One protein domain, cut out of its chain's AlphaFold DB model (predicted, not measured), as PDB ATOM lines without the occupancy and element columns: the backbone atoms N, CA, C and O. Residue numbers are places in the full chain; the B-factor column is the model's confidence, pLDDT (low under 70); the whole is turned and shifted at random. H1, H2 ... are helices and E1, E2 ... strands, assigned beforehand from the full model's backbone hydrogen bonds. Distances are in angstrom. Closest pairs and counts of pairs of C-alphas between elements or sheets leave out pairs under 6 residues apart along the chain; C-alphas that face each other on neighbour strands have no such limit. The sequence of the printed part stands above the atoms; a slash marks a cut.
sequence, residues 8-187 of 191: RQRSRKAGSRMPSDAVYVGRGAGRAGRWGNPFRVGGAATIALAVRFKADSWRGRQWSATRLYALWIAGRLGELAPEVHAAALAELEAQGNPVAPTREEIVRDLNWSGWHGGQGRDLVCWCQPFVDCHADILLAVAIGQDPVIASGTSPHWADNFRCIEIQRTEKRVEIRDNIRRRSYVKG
ATOM      1  N   ARG A   8      66.752  25.034  37.201       89.56
ATOM      2  CA  ARG A   8      66.920  26.283  36.444       89.56
ATOM      3  C   ARG A   8      68.301  26.369  35.795       89.56
ATOM      4  O   ARG A   8      69.329  26.069  36.404       89.56
ATOM      5  N   GLN A   9      68.356  26.825  34.545       89.44
ATOM      6  CA  GLN A   9      69.632  27.121  33.895       89.44
ATOM      7  C   GLN A   9      70.153  28.497  34.339       89.44
ATOM      8  O   GLN A   9      69.435  29.495  34.284       89.44
ATOM      9  N   ARG A  10      71.434  28.580  34.707       88.31
ATOM     10  CA  ARG A  10      72.123  29.851  34.950       88.31
ATOM     11  C   ARG A  10      72.381  30.584  33.632       88.31
ATOM     12  O   ARG A  10      72.886  30.002  32.671       88.31
ATOM     13  N   SER A  11      72.078  31.879  33.599       85.56
ATOM     14  CA  SER A  11      72.341  32.744  32.446       85.56
ATOM     15  C   SER A  11      73.712  33.416  32.553       85.56
ATOM     16  O   SER A  11      74.189  33.718  33.646       85.56
ATOM     17  N   ARG A  12      74.365  33.636  31.404       83.50
ATOM     18  CA  ARG A  12      75.566  34.488  31.290       83.50
ATOM     19  C   ARG A  12      75.223  35.932  30.921       83.50
ATOM     20  O   ARG A  12      76.120  36.762  30.847       83.50
ATOM     21  N   LYS A  13      73.946  36.239  30.663       85.69
ATOM     22  CA  LYS A  13      73.519  37.593  30.301       85.69
ATOM     23  C   LYS A  13      73.844  38.547  31.452       85.69
ATOM     24  O   LYS A  13      73.503  38.257  32.604       85.69
ATOM     25  N   ALA A  14      74.481  39.671  31.132       82.31
ATOM     26  CA  ALA A  14      74.767  40.723  32.100       82.31
ATOM     27  C   ALA A  14      73.478  41.137  32.835       82.31
ATOM     28  O   ALA A  14      72.414  41.249  32.225       82.31
ATOM     29  N   GLY A  15      73.568  41.289  34.158       83.75
ATOM     30  CA  GLY A  15      72.429  41.604  35.024       83.75
ATOM     31  C   GLY A  15      71.551  40.412  35.425       83.75
ATOM     32  O   GLY A  15      70.666  40.580  36.259       83.75
ATOM     33  N   SER A  16      71.788  39.205  34.896       82.75
ATOM     34  CA  SER A  16      71.074  38.017  35.377       82.75
ATOM     35  C   SER A  16      71.461  37.691  36.820       82.75
ATOM     36  O   SER A  16      72.639  37.648  37.178       82.75
ATOM     37  N   ARG A  17      70.449  37.468  37.664       84.06
ATOM     38  CA  ARG A  17      70.619  37.072  39.063       84.06
ATOM     39  C   ARG A  17      69.963  35.719  39.287       84.06
ATOM     40  O   ARG A  17      68.933  35.411  38.693       84.06
ATOM     41  N   MET A  18      70.603  34.908  40.118       85.75
ATOM     42  CA  MET A  18      70.018  33.666  40.604       85.75
ATOM     43  C   MET A  18      68.908  34.008  41.611       85.75
ATOM     44  O   MET A  18      69.128  34.922  42.411       85.75
ATOM     45  N   PRO A  19      67.752  33.318  41.588       83.62
ATOM     46  CA  PRO A  19      66.751  33.447  42.645       83.62
ATOM     47  C   PRO A  19      67.376  33.198  44.025       83.62
ATOM     48  O   PRO A  19      68.258  32.347  44.154       83.62
ATOM     49  N   SER A  20      66.964  33.959  45.040       81.81
ATOM     50  CA  SER A  20      67.554  33.903  46.389       81.81
ATOM     51  C   SER A  20      67.275  32.593  47.128       81.81
ATOM     52  O   SER A  20      68.006  32.225  48.041       81.81
ATOM     53  N   ASP A  21      66.213  31.903  46.734       79.94
ATOM     54  CA  ASP A  21      65.744  30.621  47.252       79.94
ATOM     55  C   ASP A  21      66.333  29.411  46.506       79.94
ATOM     56  O   ASP A  21      66.205  28.279  46.973       79.94
ATOM     57  N   ALA A  22      67.026  29.635  45.385       87.88
ATOM     58  CA  ALA A  22      67.638  28.575  44.596       87.88
ATOM     59  C   ALA A  22      69.063  28.233  45.062       87.88
ATOM     60  O   ALA A  22      69.835  29.090  45.502       87.88
ATOM     61  N   VAL A  23      69.449  26.967  44.906       89.88
ATOM     62  CA  VAL A  23      70.779  26.461  45.269       89.88
ATOM     63  C   VAL A  23      71.620  26.259  44.015       89.88
ATOM     64  O   VAL A  23      71.232  25.544  43.092       89.88
ATOM     65  N   TYR A  24      72.805  26.868  43.967       91.12
ATOM     66  CA  TYR A  24      73.753  26.605  42.887       91.12
ATOM     67  C   TYR A  24      74.436  25.249  43.086       91.12
ATOM     68  O   TYR A  24      75.064  25.011  44.115       91.12
ATOM     69  N   VAL A  25      74.366  24.396  42.063       93.25
ATOM     70  CA  VAL A  25      74.924  23.032  42.070       93.25
ATOM     71  C   VAL A  25      75.953  22.813  40.956       93.25
ATOM     72  O   VAL A  25      76.166  21.703  40.482       93.25
ATOM     73  N   GLY A  26      76.558  23.880  40.432       92.19
ATOM     74  CA  GLY A  26      77.627  23.766  39.433       92.19
ATOM     75  C   GLY A  26      79.003  23.499  40.053       92.19
ATOM     76  O   GLY A  26      79.155  23.387  41.259       92.19
ATOM     77  N   ARG A  27      80.050  23.465  39.223       89.62
ATOM     78  CA  ARG A  27      81.445  23.320  39.681       89.62
ATOM     79  C   ARG A  27      81.993  24.646  40.231       89.62
ATOM     80  O   ARG A  27      82.765  25.321  39.555       89.62
ATOM     81  N   GLY A  28      81.488  25.097  41.377       81.94
ATOM     82  CA  GLY A  28      82.014  26.265  42.096       81.94
ATOM     83  C   GLY A  28      83.161  25.901  43.045       81.94
ATOM     84  O   GLY A  28      83.434  24.728  43.262       81.94
ATOM     85  N   ALA A  29      83.814  26.899  43.640       75.19
ATOM     86  CA  ALA A  29      84.718  26.670  44.767       75.19
ATOM     87  C   ALA A  29      83.931  26.440  46.075       75.19
ATOM     88  O   ALA A  29      82.776  26.865  46.205       75.19
ATOM     89  N   GLY A  30      84.561  25.784  47.054       80.38
ATOM     90  CA  GLY A  30      83.984  25.548  48.381       80.38
ATOM     91  C   GLY A  30      82.688  24.726  48.348       80.38
ATOM     92  O   GLY A  30      82.534  23.816  47.534       80.38
ATOM     93  N   ARG A  31      81.723  25.066  49.216       75.00
ATOM     94  CA  ARG A  31      80.439  24.337  49.341       75.00
ATOM     95  C   ARG A  31      79.640  24.276  48.040       75.00
ATOM     96  O   ARG A  31      78.920  23.313  47.810       75.00
ATOM     97  N   ALA A  32      79.783  25.279  47.180       74.56
ATOM     98  CA  ALA A  32      79.049  25.360  45.925       74.56
ATOM     99  C   ALA A  32      79.508  24.293  44.910       74.56
ATOM    100  O   ALA A  32      78.726  23.886  44.061       74.56
ATOM    101  N   GLY A  33      80.762  23.833  45.011       84.62
ATOM    102  CA  GLY A  33      81.329  22.772  44.177       84.62
ATOM    103  C   GLY A  33      80.948  21.356  44.589       84.62
ATOM    104  O   GLY A  33      81.067  20.454  43.764       84.62
ATOM    105  N   ARG A  34      80.451  21.158  45.822       90.50
ATOM    106  CA  ARG A  34      80.102  19.839  46.389       90.50
ATOM    107  C   ARG A  34      79.123  19.054  45.515       90.50
ATOM    108  O   ARG A  34      79.222  17.838  45.425       90.50
ATOM    109  N   TRP A  35      78.200  19.759  44.869       93.75
ATOM    110  CA  TRP A  35      77.130  19.186  44.045       93.75
ATOM    111  C   TRP A  35      77.476  19.146  42.554       93.75
ATOM    112  O   TRP A  35      76.676  18.695  41.735       93.75
ATOM    113  N   GLY A  36      78.644  19.663  42.175       94.31
ATOM    114  CA  GLY A  36      79.070  19.704  40.789       94.31
ATOM    115  C   GLY A  36      79.353  18.306  40.252       94.31
ATOM    116  O   GLY A  36      79.949  17.470  40.921       94.31
ATOM    117  N   ASN A  37      78.978  18.067  38.998       95.75
ATOM    118  CA  ASN A  37      79.426  16.884  38.273       95.75
ATOM    119  C   ASN A  37      80.965  16.913  38.121       95.75
ATOM    120  O   ASN A  37      81.450  17.911  37.587       95.75
ATOM    121  N   PRO A  38      81.736  15.887  38.537       95.88
ATOM    122  CA  PRO A  38      83.185  15.860  38.354       95.88
ATOM    123  C   PRO A  38      83.602  15.524  36.909       95.88
ATOM    124  O   PRO A  38      84.638  16.000  36.447       95.88
ATOM    125  N   PHE A  39      82.777  14.830  36.121       96.62
ATOM    126  CA  PHE A  39      83.114  14.374  34.762       96.62
ATOM    127  C   PHE A  39      82.872  15.459  33.722       96.62
ATOM    128  O   PHE A  39      81.745  15.926  33.542       96.62
ATOM    129  N   ARG A  40      83.926  15.965  33.075       94.44
ATOM    130  CA  ARG A  40      83.801  17.072  32.100       94.44
ATOM    131  C   ARG A  40      83.195  16.570  30.793       94.44
ATOM    132  O   ARG A  40      83.472  15.457  30.377       94.44
ATOM    133  N   VAL A  41      82.446  17.423  30.087       93.19
ATOM    134  CA  VAL A  41      81.913  17.083  28.746       93.19
ATOM    135  C   VAL A  41      83.048  16.724  27.772       93.19
ATOM    136  O   VAL A  41      82.912  15.823  26.959       93.19
ATOM    137  N   GLY A  42      84.196  17.396  27.876       95.19
ATOM    138  CA  GLY A  42      85.411  17.059  27.122       95.19
ATOM    139  C   GLY A  42      86.375  16.115  27.849       95.19
ATOM    140  O   GLY A  42      87.530  16.046  27.450       95.19
ATOM    141  N   GLY A  43      85.950  15.474  28.942       97.19
ATOM    142  CA  GLY A  43      86.775  14.539  29.712       97.19
ATOM    143  C   GLY A  43      86.968  13.203  28.992       97.19
ATOM    144  O   GLY A  43      86.121  12.800  28.189       97.19
ATOM    145  N   ALA A  44      88.070  12.517  29.289       97.88
ATOM    146  CA  ALA A  44      88.414  11.222  28.710       97.88
ATOM    147  C   ALA A  44      87.329  10.162  28.964       97.88
ATOM    148  O   ALA A  44      86.932   9.471  28.029       97.88
ATOM    149  N   ALA A  45      86.791  10.079  30.184       98.00
ATOM    150  CA  ALA A  45      85.738   9.129  30.539       98.00
ATOM    151  C   ALA A  45      84.457   9.393  29.740       98.00
ATOM    152  O   ALA A  45      83.825   8.482  29.204       98.00
ATOM    153  N   THR A  46      84.099  10.670  29.614       97.12
ATOM    154  CA  THR A  46      82.926  11.116  28.867       97.12
ATOM    155  C   THR A  46      83.037  10.785  27.379       97.12
ATOM    156  O   THR A  46      82.074  10.297  26.782       97.12
ATOM    157  N   ILE A  47      84.204  11.046  26.781       97.19
ATOM    158  CA  ILE A  47      84.495  10.736  25.377       97.19
ATOM    159  C   ILE A  47      84.470   9.221  25.168       97.19
ATOM    160  O   ILE A  47      83.772   8.749  24.276       97.19
ATOM    161  N   ALA A  48      85.155   8.456  26.023       97.62
ATOM    162  CA  ALA A  48      85.197   6.999  25.941       97.62
ATOM    163  C   ALA A  48      83.787   6.390  25.988       97.62
ATOM    164  O   ALA A  48      83.436   5.564  25.144       97.62
ATOM    165  N   LEU A  49      82.935   6.856  26.908       96.06
ATOM    166  CA  LEU A  49      81.547   6.412  26.980       96.06
ATOM    167  C   LEU A  49      80.756   6.802  25.720       96.06
ATOM    168  O   LEU A  49      80.057   5.965  25.159       96.06
ATOM    169  N   ALA A  50      80.895   8.037  25.227       93.06
ATOM    170  CA  ALA A  50      80.180   8.490  24.030       93.06
ATOM    171  C   ALA A  50      80.573   7.694  22.769       93.06
ATOM    172  O   ALA A  50      79.707   7.333  21.971       93.06
ATOM    173  N   VAL A  51      81.862   7.373  22.610       93.06
ATOM    174  CA  VAL A  51      82.385   6.559  21.500       93.06
ATOM    175  C   VAL A  51      81.784   5.154  21.509       93.06
ATOM    176  O   VAL A  51      81.390   4.661  20.452       93.06
ATOM    177  N   ARG A  52      81.627   4.525  22.683       92.88
ATOM    178  CA  ARG A  52      80.999   3.193  22.794       92.88
ATOM    179  C   ARG A  52      79.560   3.168  22.290       92.88
ATOM    180  O   ARG A  52      79.139   2.184  21.691       92.88
ATOM    181  N   PHE A  53      78.832   4.264  22.472       88.75
ATOM    182  CA  PHE A  53      77.485   4.440  21.931       88.75
ATOM    183  C   PHE A  53      77.471   5.008  20.503       88.75
ATOM    184  O   PHE A  53      76.412   5.368  19.999       88.75
ATOM    185  N   LYS A  54      78.626   5.120  19.832       88.31
ATOM    186  CA  LYS A  54      78.757   5.738  18.498       88.31
ATOM    187  C   LYS A  54      78.135   7.142  18.444       88.31
ATOM    188  O   LYS A  54      77.578   7.558  17.430       88.31
ATOM    189  N   ALA A  55      78.220   7.872  19.554       87.12
ATOM    190  CA  ALA A  55      77.547   9.144  19.775       87.12
ATOM    191  C   ALA A  55      78.544  10.236  20.191       87.12
ATOM    192  O   ALA A  55      78.227  11.075  21.035       87.12
ATOM    193  N   ASP A  56      79.742  10.251  19.593       90.06
ATOM    194  CA  ASP A  56      80.818  11.200  19.911       90.06
ATOM    195  C   ASP A  56      80.574  12.624  19.369       90.06
ATOM    196  O   ASP A  56      81.357  13.222  18.637       90.06
ATOM    197  N   SER A  57      79.421  13.175  19.730       88.06
ATOM    198  CA  SER A  57      79.027  14.558  19.512       88.06
ATOM    199  C   SER A  57      79.027  15.300  20.843       88.06
ATOM    200  O   SER A  57      78.968  14.694  21.913       88.06
ATOM    201  N   TRP A  58      78.992  16.632  20.805       86.81
ATOM    202  CA  TRP A  58      78.863  17.435  22.023       86.81
ATOM    203  C   TRP A  58      77.670  17.012  22.903       86.81
ATOM    204  O   TRP A  58      77.805  16.924  24.121       86.81
ATOM    205  N   ARG A  59      76.518  16.697  22.296       85.06
ATOM    206  CA  ARG A  59      75.315  16.269  23.030       85.06
ATOM    207  C   ARG A  59      75.456  14.864  23.610       85.06
ATOM    208  O   ARG A  59      75.092  14.656  24.760       85.06
ATOM    209  N   GLY A  60      76.024  13.927  22.850       87.69
ATOM    210  CA  GLY A  60      76.282  12.578  23.360       87.69
ATOM    211  C   GLY A  60      77.289  12.589  24.511       87.69
ATOM    212  O   GLY A  60      77.086  11.918  25.516       87.69
ATOM    213  N   ARG A  61      78.300  13.461  24.448       91.88
ATOM    214  CA  ARG A  61      79.213  13.713  25.570       91.88
ATOM    215  C   ARG A  61      78.515  14.364  26.773       91.88
ATOM    216  O   ARG A  61      78.833  14.043  27.910       91.88
ATOM    217  N   GLN A  62      77.551  15.264  26.577       90.94
ATOM    218  CA  GLN A  62      76.762  15.803  27.696       90.94
ATOM    219  C   GLN A  62      75.957  14.712  28.407       90.94
ATOM    220  O   GLN A  62      75.984  14.666  29.636       90.94
ATOM    221  N   TRP A  63      75.311  13.819  27.648       91.56
ATOM    222  CA  TRP A  63      74.675  12.625  28.209       91.56
ATOM    223  C   TRP A  63      75.693  11.773  28.969       91.56
ATOM    224  O   TRP A  63      75.476  11.483  30.140       91.56
ATOM    225  N   SER A  64      76.841  11.457  28.361       94.75
ATOM    226  CA  SER A  64      77.883  10.638  28.992       94.75
ATOM    227  C   SER A  64      78.361  11.230  30.319       94.75
ATOM    228  O   SER A  64      78.460  10.512  31.308       94.75
ATOM    229  N   ALA A  65      78.592  12.544  30.385       95.81
ATOM    230  CA  ALA A  65      78.977  13.216  31.624       95.81
ATOM    231  C   ALA A  65      77.891  13.080  32.703       95.81
ATOM    232  O   ALA A  65      78.199  12.848  33.872       95.81
ATOM    233  N   THR A  66      76.619  13.220  32.329       94.88
ATOM    234  CA  THR A  66      75.477  13.062  33.238       94.88
ATOM    235  C   THR A  66      75.293  11.601  33.676       94.88
ATOM    236  O   THR A  66      75.057  11.341  34.853       94.88
ATOM    237  N   ARG A  67      75.500  10.633  32.777       95.81
ATOM    238  CA  ARG A  67      75.449   9.192  33.062       95.81
ATOM    239  C   ARG A  67      76.563   8.753  34.012       95.81
ATOM    240  O   ARG A  67      76.298   8.041  34.978       95.81
ATOM    241  N   LEU A  68      77.790   9.218  33.781       97.69
ATOM    242  CA  LEU A  68      78.924   8.992  34.683       97.69
ATOM    243  C   LEU A  68      78.653   9.587  36.067       97.69
ATOM    244  O   LEU A  68      78.920   8.941  37.076       97.69
ATOM    245  N   TYR A  69      78.060  10.784  36.125       97.62
ATOM    246  CA  TYR A  69      77.664  11.397  37.391       97.62
ATOM    247  C   TYR A  69      76.648  10.551  38.153       97.62
ATOM    248  O   TYR A  69      76.842  10.305  39.337       97.62
ATOM    249  N   ALA A  70      75.605  10.062  37.481       97.06
ATOM    250  CA  ALA A  70      74.619   9.184  38.100       97.06
ATOM    251  C   ALA A  70      75.240   7.901  38.667       97.06
ATOM    252  O   ALA A  70      74.950   7.526  39.801       97.06
ATOM    253  N   LEU A  71      76.118   7.252  37.898       97.88
ATOM    254  CA  LEU A  71      76.829   6.055  38.341       97.88
ATOM    255  C   LEU A  71      77.766   6.351  39.517       97.88
ATOM    256  O   LEU A  71      77.854   5.546  40.436       97.88
ATOM    257  N   TRP A  72      78.424   7.511  39.536       98.00
ATOM    258  CA  TRP A  72      79.260   7.939  40.660       98.00
ATOM    259  C   TRP A  72      78.445   8.202  41.928       98.00
ATOM    260  O   TRP A  72      78.806   7.688  42.982       98.00
ATOM    261  N   ILE A  73      77.312   8.908  41.822       97.38
ATOM    262  CA  ILE A  73      76.371   9.110  42.937       97.38
ATOM    263  C   ILE A  73      75.862   7.774  43.485       97.38
ATOM    264  O   ILE A  73      75.738   7.608  44.694       97.38
ATOM    265  N   ALA A  74      75.599   6.806  42.608       96.88
ATOM    266  CA  ALA A  74      75.119   5.491  43.011       96.88
ATOM    267  C   ALA A  74      76.216   4.544  43.532       96.88
ATOM    268  O   ALA A  74      75.888   3.440  43.956       96.88
ATOM    269  N   GLY A  75      77.500   4.912  43.446       97.50
ATOM    270  CA  GLY A  75      78.610   3.995  43.740       97.50
ATOM    271  C   GLY A  75      78.755   2.847  42.729       97.50
ATOM    272  O   GLY A  75      79.316   1.804  43.045       97.50
ATOM    273  N   ARG A  76      78.250   3.027  41.504       97.56
ATOM    274  CA  ARG A  76      78.104   2.003  40.453       97.56
ATOM    275  C   ARG A  76      79.044   2.207  39.259       97.56
ATOM    276  O   ARG A  76      78.813   1.657  38.188       97.56
ATOM    277  N   LEU A  77      80.127   2.979  39.405       97.75
ATOM    278  CA  LEU A  77      81.111   3.158  38.320       97.75
ATOM    279  C   LEU A  77      81.729   1.833  37.843       97.75
ATOM    280  O   LEU A  77      82.092   1.731  36.676       97.75
ATOM    281  N   GLY A  78      81.777   0.811  38.703       97.44
ATOM    282  CA  GLY A  78      82.239  -0.532  38.340       97.44
ATOM    283  C   GLY A  78      81.360  -1.264  37.316       97.44
ATOM    284  O   GLY A  78      81.796  -2.272  36.773       97.44
ATOM    285  N   GLU A  79      80.155  -0.767  37.013       96.00
ATOM    286  CA  GLU A  79      79.293  -1.309  35.948       96.00
ATOM    287  C   GLU A  79      79.711  -0.848  34.544       96.00
ATOM    288  O   GLU A  79      79.196  -1.339  33.539       96.00
ATOM    289  N   LEU A  80      80.619   0.126  34.458       96.75
ATOM    290  CA  LEU A  80      81.142   0.616  33.190       96.75
ATOM    291  C   LEU A  80      82.093  -0.403  32.560       96.75
ATOM    292  O   LEU A  80      82.761  -1.178  33.241       96.75
ATOM    293  N   ALA A  81      82.216  -0.333  31.234       97.06
ATOM    294  CA  ALA A  81      83.275  -1.050  30.529       97.06
ATOM    295  C   ALA A  81      84.657  -0.674  31.112       97.06
ATOM    296  O   ALA A  81      84.847   0.500  31.457       97.06
ATOM    297  N   PRO A  82      85.616  -1.617  31.212       97.94
ATOM    298  CA  PRO A  82      86.870  -1.413  31.939       97.94
ATOM    299  C   PRO A  82      87.635  -0.145  31.548       97.94
ATOM    300  O   PRO A  82      88.121   0.575  32.415       97.94
ATOM    301  N   GLU A  83      87.693   0.180  30.258       97.06
ATOM    302  CA  GLU A  83      88.380   1.368  29.752       97.06
ATOM    303  C   GLU A  83      87.686   2.679  30.151       97.06
ATOM    304  O   GLU A  83      88.349   3.671  30.456       97.06
ATOM    305  N   VAL A  84      86.351   2.683  30.211       98.31
ATOM    306  CA  VAL A  84      85.575   3.849  30.660       98.31
ATOM    307  C   VAL A  84      85.691   3.996  32.173       98.31
ATOM    308  O   VAL A  84      85.850   5.110  32.668       98.31
ATOM    309  N   HIS A  85      85.647   2.878  32.903       98.62
ATOM    310  CA  HIS A  85      85.828   2.855  34.349       98.62
ATOM    311  C   HIS A  85      87.210   3.397  34.741       98.62
ATOM    312  O   HIS A  85      87.294   4.310  35.559       98.62
ATOM    313  N   ALA A  86      88.279   2.912  34.104       98.25
ATOM    314  CA  ALA A  86      89.640   3.383  34.351       98.25
ATOM    315  C   ALA A  86      89.789   4.887  34.068       98.25
ATOM    316  O   ALA A  86      90.334   5.620  34.893       98.25
ATOM    317  N   ALA A  87      89.241   5.374  32.947       98.31
ATOM    318  CA  ALA A  87      89.246   6.801  32.629       98.31
ATOM    319  C   ALA A  87      88.462   7.633  33.661       98.31
ATOM    320  O   ALA A  87      88.884   8.733  34.018       98.31
ATOM    321  N   ALA A  88      87.336   7.114  34.161       98.38
ATOM    322  CA  ALA A  88      86.539   7.779  35.188       98.38
ATOM    323  C   ALA A  88      87.302   7.886  36.517       98.38
ATOM    324  O   ALA A  88      87.310   8.960  37.118       98.38
ATOM    325  N   LEU A  89      87.974   6.814  36.951       98.25
ATOM    326  CA  LEU A  89      88.799   6.829  38.163       98.25
ATOM    327  C   LEU A  89      89.972   7.806  38.035       98.25
ATOM    328  O   LEU A  89      90.169   8.618  38.934       98.25
ATOM    329  N   ALA A  90      90.673   7.812  36.900       97.81
ATOM    330  CA  ALA A  90      91.764   8.754  36.652       97.81
ATOM    331  C   ALA A  90      91.293  10.224  36.683       97.81
ATOM    332  O   ALA A  90      91.975  11.093  37.225       97.81
ATOM    333  N   GLU A  91      90.103  10.527  36.144       97.38
ATOM    334  CA  GLU A  91      89.522  11.876  36.231       97.38
ATOM    335  C   GLU A  91      89.156  12.284  37.663       97.38
ATOM    336  O   GLU A  91      89.268  13.466  38.004       97.38
ATOM    337  N   LEU A  92      88.681  11.347  38.488       97.19
ATOM    338  CA  LEU A  92      88.382  11.600  39.900       97.19
ATOM    339  C   LEU A  92      89.672  11.805  40.699       97.19
ATOM    340  O   LEU A  92      89.763  12.764  41.465       97.19
ATOM    341  N   GLU A  93      90.685  10.977  40.462       97.38
ATOM    342  CA  GLU A  93      92.002  11.078  41.091       97.38
ATOM    343  C   GLU A  93      92.666  12.422  40.794       97.38
ATOM    344  O   GLU A  93      93.076  13.126  41.717       97.38
ATOM    345  N   ALA A  94      92.650  12.858  39.532       95.81
ATOM    346  CA  ALA A  94      93.157  14.170  39.125       95.81
ATOM    347  C   ALA A  94      92.420  15.353  39.790       95.81
ATOM    348  O   ALA A  94      92.904  16.484  39.771       95.81
ATOM    349  N   GLN A  95      91.241  15.112  40.367       92.75
ATOM    350  CA  GLN A  95      90.449  16.088  41.119       92.75
ATOM    351  C   GLN A  95      90.589  15.925  42.642       92.75
ATOM    352  O   GLN A  95      89.846  16.563  43.387       92.75
ATOM    353  N   GLY A  96      91.527  15.097  43.110       94.75
ATOM    354  CA  GLY A  96      91.744  14.823  44.528       94.75
ATOM    355  C   GLY A  96      90.758  13.811  45.112       94.75
ATOM    356  O   GLY A  96      90.463  13.882  46.301       94.75
ATOM    357  N   ASN A  97      90.230  12.900  44.286       94.50
ATOM    358  CA  ASN A  97      89.271  11.861  44.671       94.50
ATOM    359  C   ASN A  97      88.053  12.418  45.424       94.50
ATOM    360  O   ASN A  97      87.831  12.083  46.592       94.50
ATOM    361  N   PRO A  98      87.238  13.277  44.781       93.69
ATOM    362  CA  PRO A  98      86.031  13.764  45.421       93.69
ATOM    363  C   PRO A  98      85.120  12.582  45.777       93.69
ATOM    364  O   PRO A  98      84.920  11.660  44.983       93.69
ATOM    365  N   VAL A  99      84.534  12.636  46.972       93.50
ATOM    366  CA  VAL A  99      83.556  11.644  47.438       93.50
ATOM    367  C   VAL A  99      82.168  12.047  46.957       93.50
ATOM    368  O   VAL A  99      81.777  13.207  47.122       93.50
ATOM    369  N   ALA A 100      81.423  11.100  46.391       95.00
ATOM    370  CA  ALA A 100      80.048  11.325  45.963       95.00
ATOM    371  C   ALA A 100      79.157  11.728  47.153       95.00
ATOM    372  O   ALA A 100      79.285  11.130  48.224       95.00
ATOM    373  N   PRO A 101      78.280  12.739  47.015       94.44
ATOM    374  CA  PRO A 101      77.347  13.071  48.080       94.44
ATOM    375  C   PRO A 101      76.323  11.957  48.306       94.44
ATOM    376  O   PRO A 101      75.787  11.400  47.345       94.44
ATOM    377  N   THR A 102      76.020  11.666  49.571       94.06
ATOM    378  CA  THR A 102      74.989  10.672  49.908       94.06
ATOM    379  C   THR A 102      73.589  11.243  49.709       94.06
ATOM    380  O   THR A 102      73.388  12.460  49.650       94.06
ATOM    381  N   ARG A 103      72.581  10.366  49.653       91.31
ATOM    382  CA  ARG A 103      71.180  10.796  49.593       91.31
ATOM    383  C   ARG A 103      70.813  11.682  50.785       91.31
ATOM    384  O   ARG A 103      70.125  12.683  50.608       91.31
ATOM    385  N   GLU A 104      71.272  11.336  51.980       90.00
ATOM    386  CA  GLU A 104      71.011  12.086  53.210       90.00
ATOM    387  C   GLU A 104      71.607  13.493  53.126       90.00
ATOM    388  O   GLU A 104      70.939  14.460  53.483       90.00
ATOM    389  N   GLU A 105      72.826  13.627  52.593       91.44
ATOM    390  CA  GLU A 105      73.455  14.931  52.361       91.44
ATOM    391  C   GLU A 105      72.689  15.754  51.322       91.44
ATOM    392  O   GLU A 105      72.437  16.935  51.547       91.44
ATOM    393  N   ILE A 106      72.268  15.131  50.215       90.31
ATOM    394  CA  ILE A 106      71.464  15.778  49.169       90.31
ATOM    395  C   ILE A 106      70.149  16.307  49.761       90.31
ATOM    396  O   ILE A 106      69.812  17.475  49.572       90.31
ATOM    397  N   VAL A 107      69.419  15.477  50.511       86.44
ATOM    398  CA  VAL A 107      68.137  15.844  51.139       86.44
ATOM    399  C   VAL A 107      68.321  16.965  52.166       86.44
ATOM    400  O   VAL A 107      67.545  17.926  52.172       86.44
ATOM    401  N   ARG A 108      69.350  16.863  53.016       86.25
ATOM    402  CA  ARG A 108      69.652  17.837  54.072       86.25
ATOM    403  C   ARG A 108      70.069  19.188  53.494       86.25
ATOM    404  O   ARG A 108      69.482  20.213  53.832       86.25
ATOM    405  N   ASP A 109      71.064  19.200  52.614       84.19
ATOM    406  CA  ASP A 109      71.768  20.428  52.230       84.19
ATOM    407  C   ASP A 109      71.117  21.145  51.044       84.19
ATOM    408  O   ASP A 109      71.221  22.367  50.925       84.19
ATOM    409  N   LEU A 110      70.391  20.416  50.192       83.44
ATOM    410  CA  LEU A 110      69.524  21.020  49.175       83.44
ATOM    411  C   LEU A 110      68.125  21.343  49.740       83.44
ATOM    412  O   LEU A 110      67.241  21.775  49.001       83.44
ATOM    413  N   ASN A 111      67.974  21.194  51.066       63.41
ATOM    414  CA  ASN A 111      66.880  21.647  51.920       63.41
ATOM    415  C   ASN A 111      65.492  21.149  51.499       63.41
ATOM    416  O   ASN A 111      64.627  21.923  51.083       63.41
ATOM    417  N   TRP A 112      65.292  19.842  51.661       64.81
ATOM    418  CA  TRP A 112      64.029  19.145  51.398       64.81
ATOM    419  C   TRP A 112      63.237  18.820  52.668       64.81
ATOM    420  O   TRP A 112      62.136  18.275  52.601       64.81
ATOM    421  N   SER A 113      63.773  19.181  53.834       52.84
ATOM    422  CA  SER A 113      63.141  19.003  55.135       52.84
ATOM    423  C   SER A 113      62.743  20.359  55.732       52.84
ATOM    424  O   SER A 113      63.501  20.961  56.485       52.84
ATOM    425  N   GLY A 114      61.537  20.837  55.407       52.44
ATOM    426  CA  GLY A 114      60.798  21.744  56.302       52.44
ATOM    427  C   GLY A 114      60.834  23.256  56.040       52.44
ATOM    428  O   GLY A 114      60.364  24.005  56.892       52.44
ATOM    429  N   TRP A 115      61.312  23.746  54.893       50.62
ATOM    430  CA  TRP A 115      61.228  25.182  54.573       50.62
ATOM    431  C   TRP A 115      59.944  25.488  53.782       50.62
ATOM    432  O   TRP A 115      59.672  24.842  52.777       50.62
ATOM    433  N   HIS A 116      59.127  26.417  54.289       45.38
ATOM    434  CA  HIS A 116      57.881  26.928  53.689       45.38
ATOM    435  C   HIS A 116      56.939  25.873  53.073       45.38
ATOM    436  O   HIS A 116      56.764  25.792  51.863       45.38
ATOM    437  N   GLY A 117      56.271  25.083  53.918       53.25
ATOM    438  CA  GLY A 117      55.095  24.315  53.484       53.25
ATOM    439  C   GLY A 117      55.376  23.037  52.683       53.25
ATOM    440  O   GLY A 117      54.439  22.444  52.159       53.25
ATOM    441  N   GLY A 118      56.632  22.573  52.623       58.78
ATOM    442  CA  GLY A 118      56.967  21.237  52.111       58.78
ATOM    443  C   GLY A 118      57.384  21.162  50.637       58.78
ATOM    444  O   GLY A 118      57.285  20.085  50.053       58.78
ATOM    445  N   GLN A 119      57.850  22.261  50.035       67.75
ATOM    446  CA  GLN A 119      58.444  22.258  48.689       67.75
ATOM    447  C   GLN A 119      59.981  22.303  48.754       67.75
ATOM    448  O   GLN A 119      60.555  23.031  49.564       67.75
ATOM    449  N   GLY A 120      60.649  21.502  47.918       75.19
ATOM    450  CA  GLY A 120      62.112  21.510  47.782       75.19
ATOM    451  C   GLY A 120      62.629  22.768  47.072       75.19
ATOM    452  O   GLY A 120      61.885  23.443  46.365       75.19
ATOM    453  N   ARG A 121      63.919  23.090  47.237       83.75
ATOM    454  CA  ARG A 121      64.537  24.256  46.578       83.75
ATOM    455  C   ARG A 121      64.839  24.004  45.105       83.75
ATOM    456  O   ARG A 121      65.258  22.911  44.724       83.75
ATOM    457  N   ASP A 122      64.720  25.053  44.297       89.12
ATOM    458  CA  ASP A 122      65.162  25.027  42.905       89.12
ATOM    459  C   ASP A 122      66.687  24.857  42.812       89.12
ATOM    460  O   ASP A 122      67.448  25.472  43.564       89.12
ATOM    461  N   LEU A 123      67.152  24.061  41.847       91.88
ATOM    462  CA  LEU A 123      68.579  23.827  41.617       91.88
ATOM    463  C   LEU A 123      69.062  24.562  40.372       91.88
ATOM    464  O   LEU A 123      68.519  24.402  39.279       91.88
ATOM    465  N   VAL A 124      70.133  25.341  40.513       92.19
ATOM    466  CA  VAL A 124      70.690  26.168  39.438       92.19
ATOM    467  C   VAL A 124      72.033  25.627  38.980       92.19
ATOM    468  O   VAL A 124      72.967  25.460  39.764       92.19
ATOM    469  N   CYS A 125      72.177  25.417  37.675       92.31
ATOM    470  CA  CYS A 125      73.443  24.988  37.091       92.31
ATOM    471  C   CYS A 125      73.655  25.506  35.662       92.31
ATOM    472  O   CYS A 125      72.797  26.161  35.076       92.31
ATOM    473  N   TRP A 126      74.819  25.208  35.082       90.19
ATOM    474  CA  TRP A 126      75.187  25.659  33.737       90.19
ATOM    475  C   TRP A 126      74.793  24.712  32.598       90.19
ATOM    476  O   TRP A 126      75.016  25.066  31.439       90.19
ATOM    477  N   CYS A 127      74.243  23.528  32.891       86.81
ATOM    478  CA  CYS A 127      73.899  22.555  31.852       86.81
ATOM    479  C   CYS A 127      72.928  23.154  30.838       86.81
ATOM    480  O   CYS A 127      72.026  23.914  31.202       86.81
ATOM    481  N   GLN A 128      73.117  22.808  29.565       80.88
ATOM    482  CA  GLN A 128      72.251  23.288  28.494       80.88
ATOM    483  C   GLN A 128      70.809  22.794  28.708       80.88
ATOM    484  O   GLN A 128      70.610  21.710  29.260       80.88
ATOM    485  N   PRO A 129      69.784  23.567  28.322       73.25
ATOM    486  CA  PRO A 129      68.408  23.085  28.343       73.25
ATOM    487  C   PRO A 129      68.243  21.946  27.331       73.25
ATOM    488  O   PRO A 129      68.982  21.898  26.345       73.25
ATOM    489  N   PHE A 130      67.253  21.074  27.541       65.00
ATOM    490  CA  PHE A 130      66.925  19.959  26.634       65.00
ATOM    491  C   PHE A 130      68.008  18.874  26.470       65.00
ATOM    492  O   PHE A 130      67.987  18.131  25.489       65.00
ATOM    493  N   VAL A 131      68.943  18.788  27.416       73.00
ATOM    494  CA  VAL A 131      69.866  17.658  27.594       73.00
ATOM    495  C   VAL A 131      69.840  17.219  29.052       73.00
ATOM    496  O   VAL A 131      69.481  18.026  29.922       73.00
ATOM    497  N   ASP A 132      70.227  15.970  29.306       82.56
ATOM    498  CA  ASP A 132      70.272  15.417  30.657       82.56
ATOM    499  C   ASP A 132      71.172  16.264  31.546       82.56
ATOM    500  O   ASP A 132      72.267  16.693  31.157       82.56
ATOM    501  N   CYS A 133      70.692  16.531  32.755       88.75
ATOM    502  CA  CYS A 133      71.345  17.433  33.679       88.75
ATOM    503  C   CYS A 133      71.612  16.761  35.019       88.75
ATOM    504  O   CYS A 133      70.775  16.057  35.571       88.75
ATOM    505  N   HIS A 134      72.770  17.064  35.600       93.38
ATOM    506  CA  HIS A 134      73.120  16.593  36.933       93.38
ATOM    507  C   HIS A 134      72.215  17.160  38.034       93.38
ATOM    508  O   HIS A 134      72.014  16.498  39.043       93.38
ATOM    509  N   ALA A 135      71.633  18.349  37.842       93.12
ATOM    510  CA  ALA A 135      70.638  18.883  38.770       93.12
ATOM    511  C   ALA A 135      69.370  18.013  38.787       93.12
ATOM    512  O   ALA A 135      68.845  17.750  39.860       93.12
ATOM    513  N   ASP A 136      68.934  17.506  37.629       91.19
ATOM    514  CA  ASP A 136      67.774  16.610  37.543       91.19
ATOM    515  C   ASP A 136      68.057  15.278  38.270       91.19
ATOM    516  O   ASP A 136      67.195  14.775  38.989       91.19
ATOM    517  N   ILE A 137      69.294  14.765  38.201       93.62
ATOM    518  CA  ILE A 137      69.736  13.605  39.000       93.62
ATOM    519  C   ILE A 137      69.644  13.888  40.504       93.62
ATOM    520  O   ILE A 137      69.121  13.065  41.250       93.62
ATOM    521  N   LEU A 138      70.137  15.042  40.967       93.81
ATOM    522  CA  LEU A 138      70.074  15.408  42.388       93.81
ATOM    523  C   LEU A 138      68.624  15.522  42.883       93.81
ATOM    524  O   LEU A 138      68.311  15.029  43.967       93.81
ATOM    525  N   LEU A 139      67.735  16.119  42.078       90.50
ATOM    526  CA  LEU A 139      66.299  16.192  42.369       90.50
ATOM    527  C   LEU A 139      65.675  14.788  42.467       90.50
ATOM    528  O   LEU A 139      64.900  14.528  43.386       90.50
ATOM    529  N   ALA A 140      66.041  13.875  41.561       90.06
ATOM    530  CA  ALA A 140      65.565  12.494  41.561       90.06
ATOM    531  C   ALA A 140      66.028  11.723  42.815       90.06
ATOM    532  O   ALA A 140      65.220  11.097  43.503       90.06
ATOM    533  N   VAL A 141      67.309  11.827  43.181       92.12
ATOM    534  CA  VAL A 141      67.856  11.158  44.377       92.12
ATOM    535  C   VAL A 141      67.196  11.665  45.658       92.12
ATOM    536  O   VAL A 141      66.883  10.870  46.550       92.12
ATOM    537  N   ALA A 142      66.917  12.969  45.746       89.19
ATOM    538  CA  ALA A 142      66.242  13.554  46.901       89.19
ATOM    539  C   ALA A 142      64.875  12.893  47.167       89.19
ATOM    540  O   ALA A 142      64.554  12.556  48.311       89.19
ATOM    541  N   ILE A 143      64.112  12.589  46.111       87.06
ATOM    542  CA  ILE A 143      62.829  11.871  46.212       87.06
ATOM    543  C   ILE A 143      62.967  10.341  46.252       87.06
ATOM    544  O   ILE A 143      61.960   9.640  46.254       87.06
ATOM    545  N   GLY A 144      64.192   9.815  46.328       88.81
ATOM    546  CA  GLY A 144      64.459   8.379  46.442       88.81
ATOM    547  C   GLY A 144      64.414   7.617  45.119       88.81
ATOM    548  O   GLY A 144      64.297   6.396  45.133       88.81
ATOM    549  N   GLN A 145      64.501   8.307  43.981       90.69
ATOM    550  CA  GLN A 145      64.654   7.652  42.684       90.69
ATOM    551  C   GLN A 145      66.107   7.233  42.439       90.69
ATOM    552  O   GLN A 145      67.049   7.855  42.934       90.69
ATOM    553  N   ASP A 146      66.278   6.191  41.624       92.44
ATOM    554  CA  ASP A 146      67.593   5.742  41.174       92.44
ATOM    555  C   ASP A 146      68.219   6.804  40.235       92.44
ATOM    556  O   ASP A 146      67.629   7.134  39.196       92.44
ATOM    557  N   PRO A 147      69.416   7.338  40.557       93.50
ATOM    558  CA  PRO A 147      70.084   8.352  39.739       93.50
ATOM    559  C   PRO A 147      70.426   7.852  38.330       93.50
ATOM    560  O   PRO A 147      70.420   8.630  37.374       93.50
ATOM    561  N   VAL A 148      70.724   6.561  38.178       92.12
ATOM    562  CA  VAL A 148      71.083   5.928  36.906       92.12
ATOM    563  C   VAL A 148      69.874   5.934  35.978       92.12
ATOM    564  O   VAL A 148      70.003   6.309  34.813       92.12
ATOM    565  N   ILE A 149      68.685   5.626  36.492       87.50
ATOM    566  CA  ILE A 149      67.438   5.736  35.722       87.50
ATOM    567  C   ILE A 149      67.149   7.198  35.352       87.50
ATOM    568  O   ILE A 149      66.797   7.480  34.207       87.50
ATOM    569  N   ALA A 150      67.373   8.138  36.277       86.25
ATOM    570  CA  ALA A 150      67.165   9.569  36.039       86.25
ATOM    571  C   ALA A 150      68.076  10.161  34.942       86.25
ATOM    572  O   ALA A 150      67.721  11.159  34.322       86.25
ATOM    573  N   SER A 151      69.235   9.547  34.684       86.94
ATOM    574  CA  SER A 151      70.178   9.979  33.638       86.94
ATOM    575  C   SER A 151      69.845   9.504  32.213       86.94
ATOM    576  O   SER A 151      70.600   9.802  31.288       86.94
ATOM    577  N   GLY A 152      68.754   8.751  32.031       82.00
ATOM    578  CA  GLY A 152      68.400   8.131  30.750       82.00
ATOM    579  C   GLY A 152      69.268   6.912  30.408       82.00
ATOM    580  O   GLY A 152      70.351   6.708  30.962       82.00
ATOM    581  N   THR A 153      68.783   6.062  29.503       76.12
ATOM    582  CA  THR A 153      69.418   4.778  29.137       76.12
ATOM    583  C   THR A 153      70.374   4.870  27.954       76.12
ATOM    584  O   THR A 153      71.220   3.993  27.798       76.12
ATOM    585  N   SER A 154      70.267   5.918  27.135       71.75
ATOM    586  CA  SER A 154      71.009   6.047  25.882       71.75
ATOM    587  C   SER A 154      71.265   7.512  25.524       71.75
ATOM    588  O   SER A 154      70.399   8.354  25.766       71.75
ATOM    589  N   PRO A 155      72.403   7.836  24.877       70.56
ATOM    590  CA  PRO A 155      72.634   9.161  24.305       70.56
ATOM    591  C   PRO A 155      71.814   9.406  23.032       70.56
ATOM    592  O   PRO A 155      71.818  10.520  22.499       70.56
ATOM    593  N   HIS A 156      71.150   8.379  22.493       67.94
ATOM    594  CA  HIS A 156      70.291   8.529  21.330       67.94
ATOM    595  C   HIS A 156      68.962   9.153  21.744       67.94
ATOM    596  O   HIS A 156      68.261   8.680  22.633       67.94
ATOM    597  N   TRP A 157      68.606  10.232  21.048       59.59
ATOM    598  CA  TRP A 157      67.498  11.118  21.398       59.59
ATOM    599  C   TRP A 157      66.135  10.424  21.565       59.59
ATOM    600  O   TRP A 157      65.286  10.982  22.250       59.59
ATOM    601  N   ALA A 158      65.953   9.234  20.976       46.88
ATOM    602  CA  ALA A 158      64.770   8.376  21.093       46.88
ATOM    603  C   ALA A 158      64.393   8.022  22.545       46.88
ATOM    604  O   ALA A 158      63.204   7.966  22.850       46.88
ATOM    605  N   ASP A 159      65.369   7.895  23.448       51.56
ATOM    606  CA  ASP A 159      65.110   7.532  24.850       51.56
ATOM    607  C   ASP A 159      64.874   8.765  25.755       51.56
ATOM    608  O   ASP A 159      64.210   8.677  26.787       51.56
ATOM    609  N   ASN A 160      65.341   9.952  25.343       50.72
ATOM    610  CA  ASN A 160      65.364  11.178  26.161       50.72
ATOM    611  C   ASN A 160      64.167  12.132  25.925       50.72
ATOM    612  O   ASN A 160      64.170  13.283  26.374       50.72
ATOM    613  N   PHE A 161      63.124  11.692  25.212       46.75
ATOM    614  CA  PHE A 161      62.007  12.551  24.781       46.75
ATOM    615  C   PHE A 161      61.145  13.125  25.925       46.75
ATOM    616  O   PHE A 161      60.577  14.209  25.763       46.75
ATOM    617  N   ARG A 162      61.085  12.477  27.099       50.62
ATOM    618  CA  ARG A 162      60.158  12.862  28.188       50.62
ATOM    619  C   ARG A 162      60.396  14.269  28.751       50.62
ATOM    620  O   ARG A 162      59.442  15.013  28.951       50.62
ATOM    621  N   CYS A 163      61.649  14.679  28.946       45.62
ATOM    622  CA  CYS A 163      61.966  16.017  29.472       45.62
ATOM    623  C   CYS A 163      61.859  17.114  28.401       45.62
ATOM    624  O   CYS A 163      61.602  18.281  28.705       45.62
ATOM    625  N   ILE A 164      62.031  16.747  27.128       50.44
ATOM    626  CA  ILE A 164      62.017  17.685  26.005       50.44
ATOM    627  C   ILE A 164      60.592  18.113  25.666       50.44
ATOM    628  O   ILE A 164      60.389  19.282  25.350       50.44
ATOM    629  N   GLU A 165      59.601  17.224  25.739       50.91
ATOM    630  CA  GLU A 165      58.205  17.600  25.475       50.91
ATOM    631  C   GLU A 165      57.642  18.555  26.526       50.91
ATOM    632  O   GLU A 165      57.041  19.567  26.155       50.91
ATOM    633  N   ILE A 166      57.907  18.308  27.812       54.69
ATOM    634  CA  ILE A 166      57.469  19.189  28.904       54.69
ATOM    635  C   ILE A 166      58.078  20.588  28.722       54.69
ATOM    636  O   ILE A 166      57.348  21.571  28.589       54.69
ATOM    637  N   GLN A 167      59.401  20.679  28.544       52.56
ATOM    638  CA  GLN A 167      60.086  21.966  28.364       52.56
ATOM    639  C   GLN A 167      59.752  22.647  27.018       52.56
ATOM    640  O   GLN A 167      59.736  23.876  26.927       52.56
ATOM    641  N   ARG A 168      59.471  21.891  25.941       56.69
ATOM    642  CA  ARG A 168      58.969  22.452  24.665       56.69
ATOM    643  C   ARG A 168      57.596  23.075  24.853       56.69
ATOM    644  O   ARG A 168      57.326  24.121  24.264       56.69
ATOM    645  N   THR A 169      56.740  22.434  25.638       58.59
ATOM    646  CA  THR A 169      55.390  22.919  25.926       58.59
ATOM    647  C   THR A 169      55.458  24.207  26.741       58.59
ATOM    648  O   THR A 169      54.875  25.208  26.329       58.59
ATOM    649  N   GLU A 170      56.277  24.241  27.793       68.81
ATOM    650  CA  GLU A 170      56.523  25.444  28.604       68.81
ATOM    651  C   GLU A 170      57.094  26.600  27.771       68.81
ATOM    652  O   GLU A 170      56.591  27.721  27.814       68.81
ATOM    653  N   LYS A 171      58.092  26.330  26.922       65.19
ATOM    654  CA  LYS A 171      58.696  27.360  26.067       65.19
ATOM    655  C   LYS A 171      57.747  27.857  24.974       65.19
ATOM    656  O   LYS A 171      57.791  29.028  24.600       65.19
ATOM    657  N   ARG A 172      56.861  26.997  24.459       71.94
ATOM    658  CA  ARG A 172      55.776  27.404  23.546       71.94
ATOM    659  C   ARG A 172      54.781  28.330  24.243       71.94
ATOM    660  O   ARG A 172      54.315  29.272  23.604       71.94
ATOM    661  N   VAL A 173      54.472  28.080  25.516       73.81
ATOM    662  CA  VAL A 173      53.633  28.968  26.335       73.81
ATOM    663  C   VAL A 173      54.332  30.313  26.546       73.81
ATOM    664  O   VAL A 173      53.755  31.342  26.210       73.81
ATOM    665  N   GLU A 174      55.604  30.319  26.952       77.75
ATOM    666  CA  GLU A 174      56.385  31.551  27.146       77.75
ATOM    667  C   GLU A 174      56.454  32.411  25.870       77.75
ATOM    668  O   GLU A 174      56.232  33.624  25.905       77.75
ATOM    669  N   ILE A 175      56.730  31.792  24.715       69.00
ATOM    670  CA  ILE A 175      56.764  32.488  23.420       69.00
ATOM    671  C   ILE A 175      55.389  33.076  23.091       69.00
ATOM    672  O   ILE A 175      55.303  34.230  22.671       69.00
ATOM    673  N   ARG A 176      54.311  32.311  23.299       72.12
ATOM    674  CA  ARG A 176      52.935  32.764  23.053       72.12
ATOM    675  C   ARG A 176      52.576  33.964  23.927       72.12
ATOM    676  O   ARG A 176      52.011  34.931  23.417       72.12
ATOM    677  N   ASP A 177      52.942  33.936  25.201       77.94
ATOM    678  CA  ASP A 177      52.688  35.034  26.133       77.94
ATOM    679  C   ASP A 177      53.512  36.275  25.787       77.94
ATOM    680  O   ASP A 177      52.996  37.392  25.812       77.94
ATOM    681  N   ASN A 178      54.767  36.099  25.372       72.00
ATOM    682  CA  ASN A 178      55.596  37.200  24.886       72.00
ATOM    683  C   ASN A 178      55.041  37.827  23.600       72.00
ATOM    684  O   ASN A 178      55.070  39.052  23.465       72.00
ATOM    685  N   ILE A 179      54.508  37.025  22.672       71.94
ATOM    686  CA  ILE A 179      53.821  37.531  21.475       71.94
ATOM    687  C   ILE A 179      52.569  38.315  21.879       71.94
ATOM    688  O   ILE A 179      52.418  39.455  21.450       71.94
ATOM    689  N   ARG A 180      51.716  37.769  22.758       69.12
ATOM    690  CA  ARG A 180      50.510  38.458  23.255       69.12
ATOM    691  C   ARG A 180      50.839  39.791  23.928       69.12
ATOM    692  O   ARG A 180      50.224  40.801  23.599       69.12
ATOM    693  N   ARG A 181      51.845  39.823  24.809       70.88
ATOM    694  CA  ARG A 181      52.314  41.061  25.458       70.88
ATOM    695  C   ARG A 181      52.831  42.079  24.444       70.88
ATOM    696  O   ARG A 181      52.527  43.258  24.566       70.88
ATOM    697  N   ARG A 182      53.578  41.646  23.422       60.41
ATOM    698  CA  ARG A 182      54.074  42.540  22.359       60.41
ATOM    699  C   ARG A 182      52.967  43.051  21.437       60.41
ATOM    700  O   ARG A 182      53.046  44.197  21.005       60.41
ATOM    701  N   SER A 183      51.940  42.248  21.167       55.78
ATOM    702  CA  SER A 183      50.744  42.699  20.445       55.78
ATOM    703  C   SER A 183      49.938  43.719  21.254       55.78
ATOM    704  O   SER A 183      49.395  44.646  20.665       55.78
ATOM    705  N   TYR A 184      49.927  43.618  22.587       49.47
ATOM    706  CA  TYR A 184      49.264  44.587  23.470       49.47
ATOM    707  C   TYR A 184      49.950  45.968  23.470       49.47
ATOM    708  O   TYR A 184      49.279  46.994  23.518       49.47
ATOM    709  N   VAL A 185      51.283  46.017  23.335       50.75
ATOM    710  CA  VAL A 185      52.054  47.281  23.285       50.75
ATOM    711  C   VAL A 185      51.886  48.024  21.949       50.75
ATOM    712  O   VAL A 185      52.007  49.243  21.908       50.75
ATOM    713  N   LYS A 186      51.550  47.327  20.853       47.59
ATOM    714  CA  LYS A 186      51.284  47.958  19.544       47.59
ATOM    715  C   LYS A 186      49.875  48.556  19.405       47.59
ATOM    716  O   LYS A 186      49.598  49.179  18.388       47.59
ATOM    717  N   GLY A 187      48.998  48.377  20.395       48.00
ATOM    718  CA  GLY A 187      47.622  48.890  20.378       48.00
ATOM    719  C   GLY A 187      47.433  50.314  20.922       48.00
ATOM    720  O   GLY A 187      46.302  50.777  20.957       48.00
TER     721      GLY A 187
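AT A GLANCE: This is residues 8 to 187 of the 191 residues of an uncharacterized protein of Chelatococcus sp (UniProt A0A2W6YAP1). A long helix, H8, sticks out as an arm from a compact body of shorter helices and loops; its residues 169 to 185, with 186 and 187 after them, stand free. In the body H3 runs between H2 and H4, side by side and running opposite ways, and H6 with H7, while H5 packs on H6 and long loops with the short strand E1 make much of the rest. The printed part has 180 residues with eight named helices and one named strand, in the order H1 H2 H3 H4 H5 E1 H6 H7 H8; it is mostly helix, though 89 residues, under half, are in named elements. The whole is compact, with a radius of gyration of the C-alphas of 17.9 A, yet elongated in outline, its C-alphas spanning 65 by 40 by 31 A, and the arm of H8 adds to that length.

IN THESE COORDINATES: The longest helix, H8, holds residues 161 to 185 and measures 36.2 A from C-alpha 161 at (62.007, 12.551, 24.781) to C-alpha 185 at (52.054, 47.281, 23.285). H3, residues 58 to 73, is 22.6 A long and begins at C-alpha 58 at (78.863, 17.435, 22.023). H4, residues 82 to 93, is 16.3 A long and begins at C-alpha 82 at (86.870, -1.413, 31.939). H6, residues 134 to 142, is 12.5 A long, and H2, residues 44 to 52, is 12.4 A long. H5 holds residues 103 to 109, H1 residues 30 to 33 and H7 residues 147 to 150. The strand E1 holds residues 123 to 125 and is 6.7 A long.

HOW THE PARTS SIT: H8 touches no helix and is apart from H7, the helix before it in the chain. The hub is shared by H3 and H6, which touch three helices each. These two touch each other through residues 66 to 70 of H3 alone, with the C-alphas of Thr 66 and His 134 closest at 5.6 A, and run the same way at a shallow tilt of 29 degrees. H3 touches H7 with residues 67 to 73 alone, the closest C-alphas being those of Ala 70 and Pro 147 at 4.9 A. H6 also touches H7, with the C-alphas of Ile 137 and Pro 147 closest at 5.3 A. H5 touches H6 about perpendicular, at 77 degrees, with the C-alphas of Val 107 and Ala 142 closest at 5.2 A. H2 touches H3, with the C-alphas of Thr 46 and Ser 64 closest at 5.1 A, opposite ways at a steep tilt of 68 degrees, only just short of perpendicular. H2 touches H4 at a shallow tilt of 20 degrees, opposite ways, with the C-alphas of Ala 45 and Ala 87 closest at 4.7 A. H3 and H4 are close but not clearly touching, the closest C-alphas, of Leu 68 and Ala 88, being 7.7 A apart. E1 pairs with no named strand, but residues 8 to 9 pair with its residues 124 to 125 and residues 23 to 24 with its residues 123 to 124, both parallel. H1 touches no helix. Each O i to N i+4 pair is within hydrogen-bond range in H2, H3, H4, H5 and H6, and 20 of 21 are in H8; H1 and H7 are too short for such a pair.

THE WHOLE: The C-alphas farthest apart are those of Pro 82 and Gly 187, at 64.8 A. Without the free stretches, residues 113 to 118 and 169 to 187, the body has 155 residues and spans 42 by 36 by 33 A. The printed part has no cut. The link from H5 to E1, 13 residues, is long. The mean pLDDT of the printed part is 83.2; 34 residues are under 70, among them residues 111 to 119 and 156 to 171, and the mean of H8 is 62.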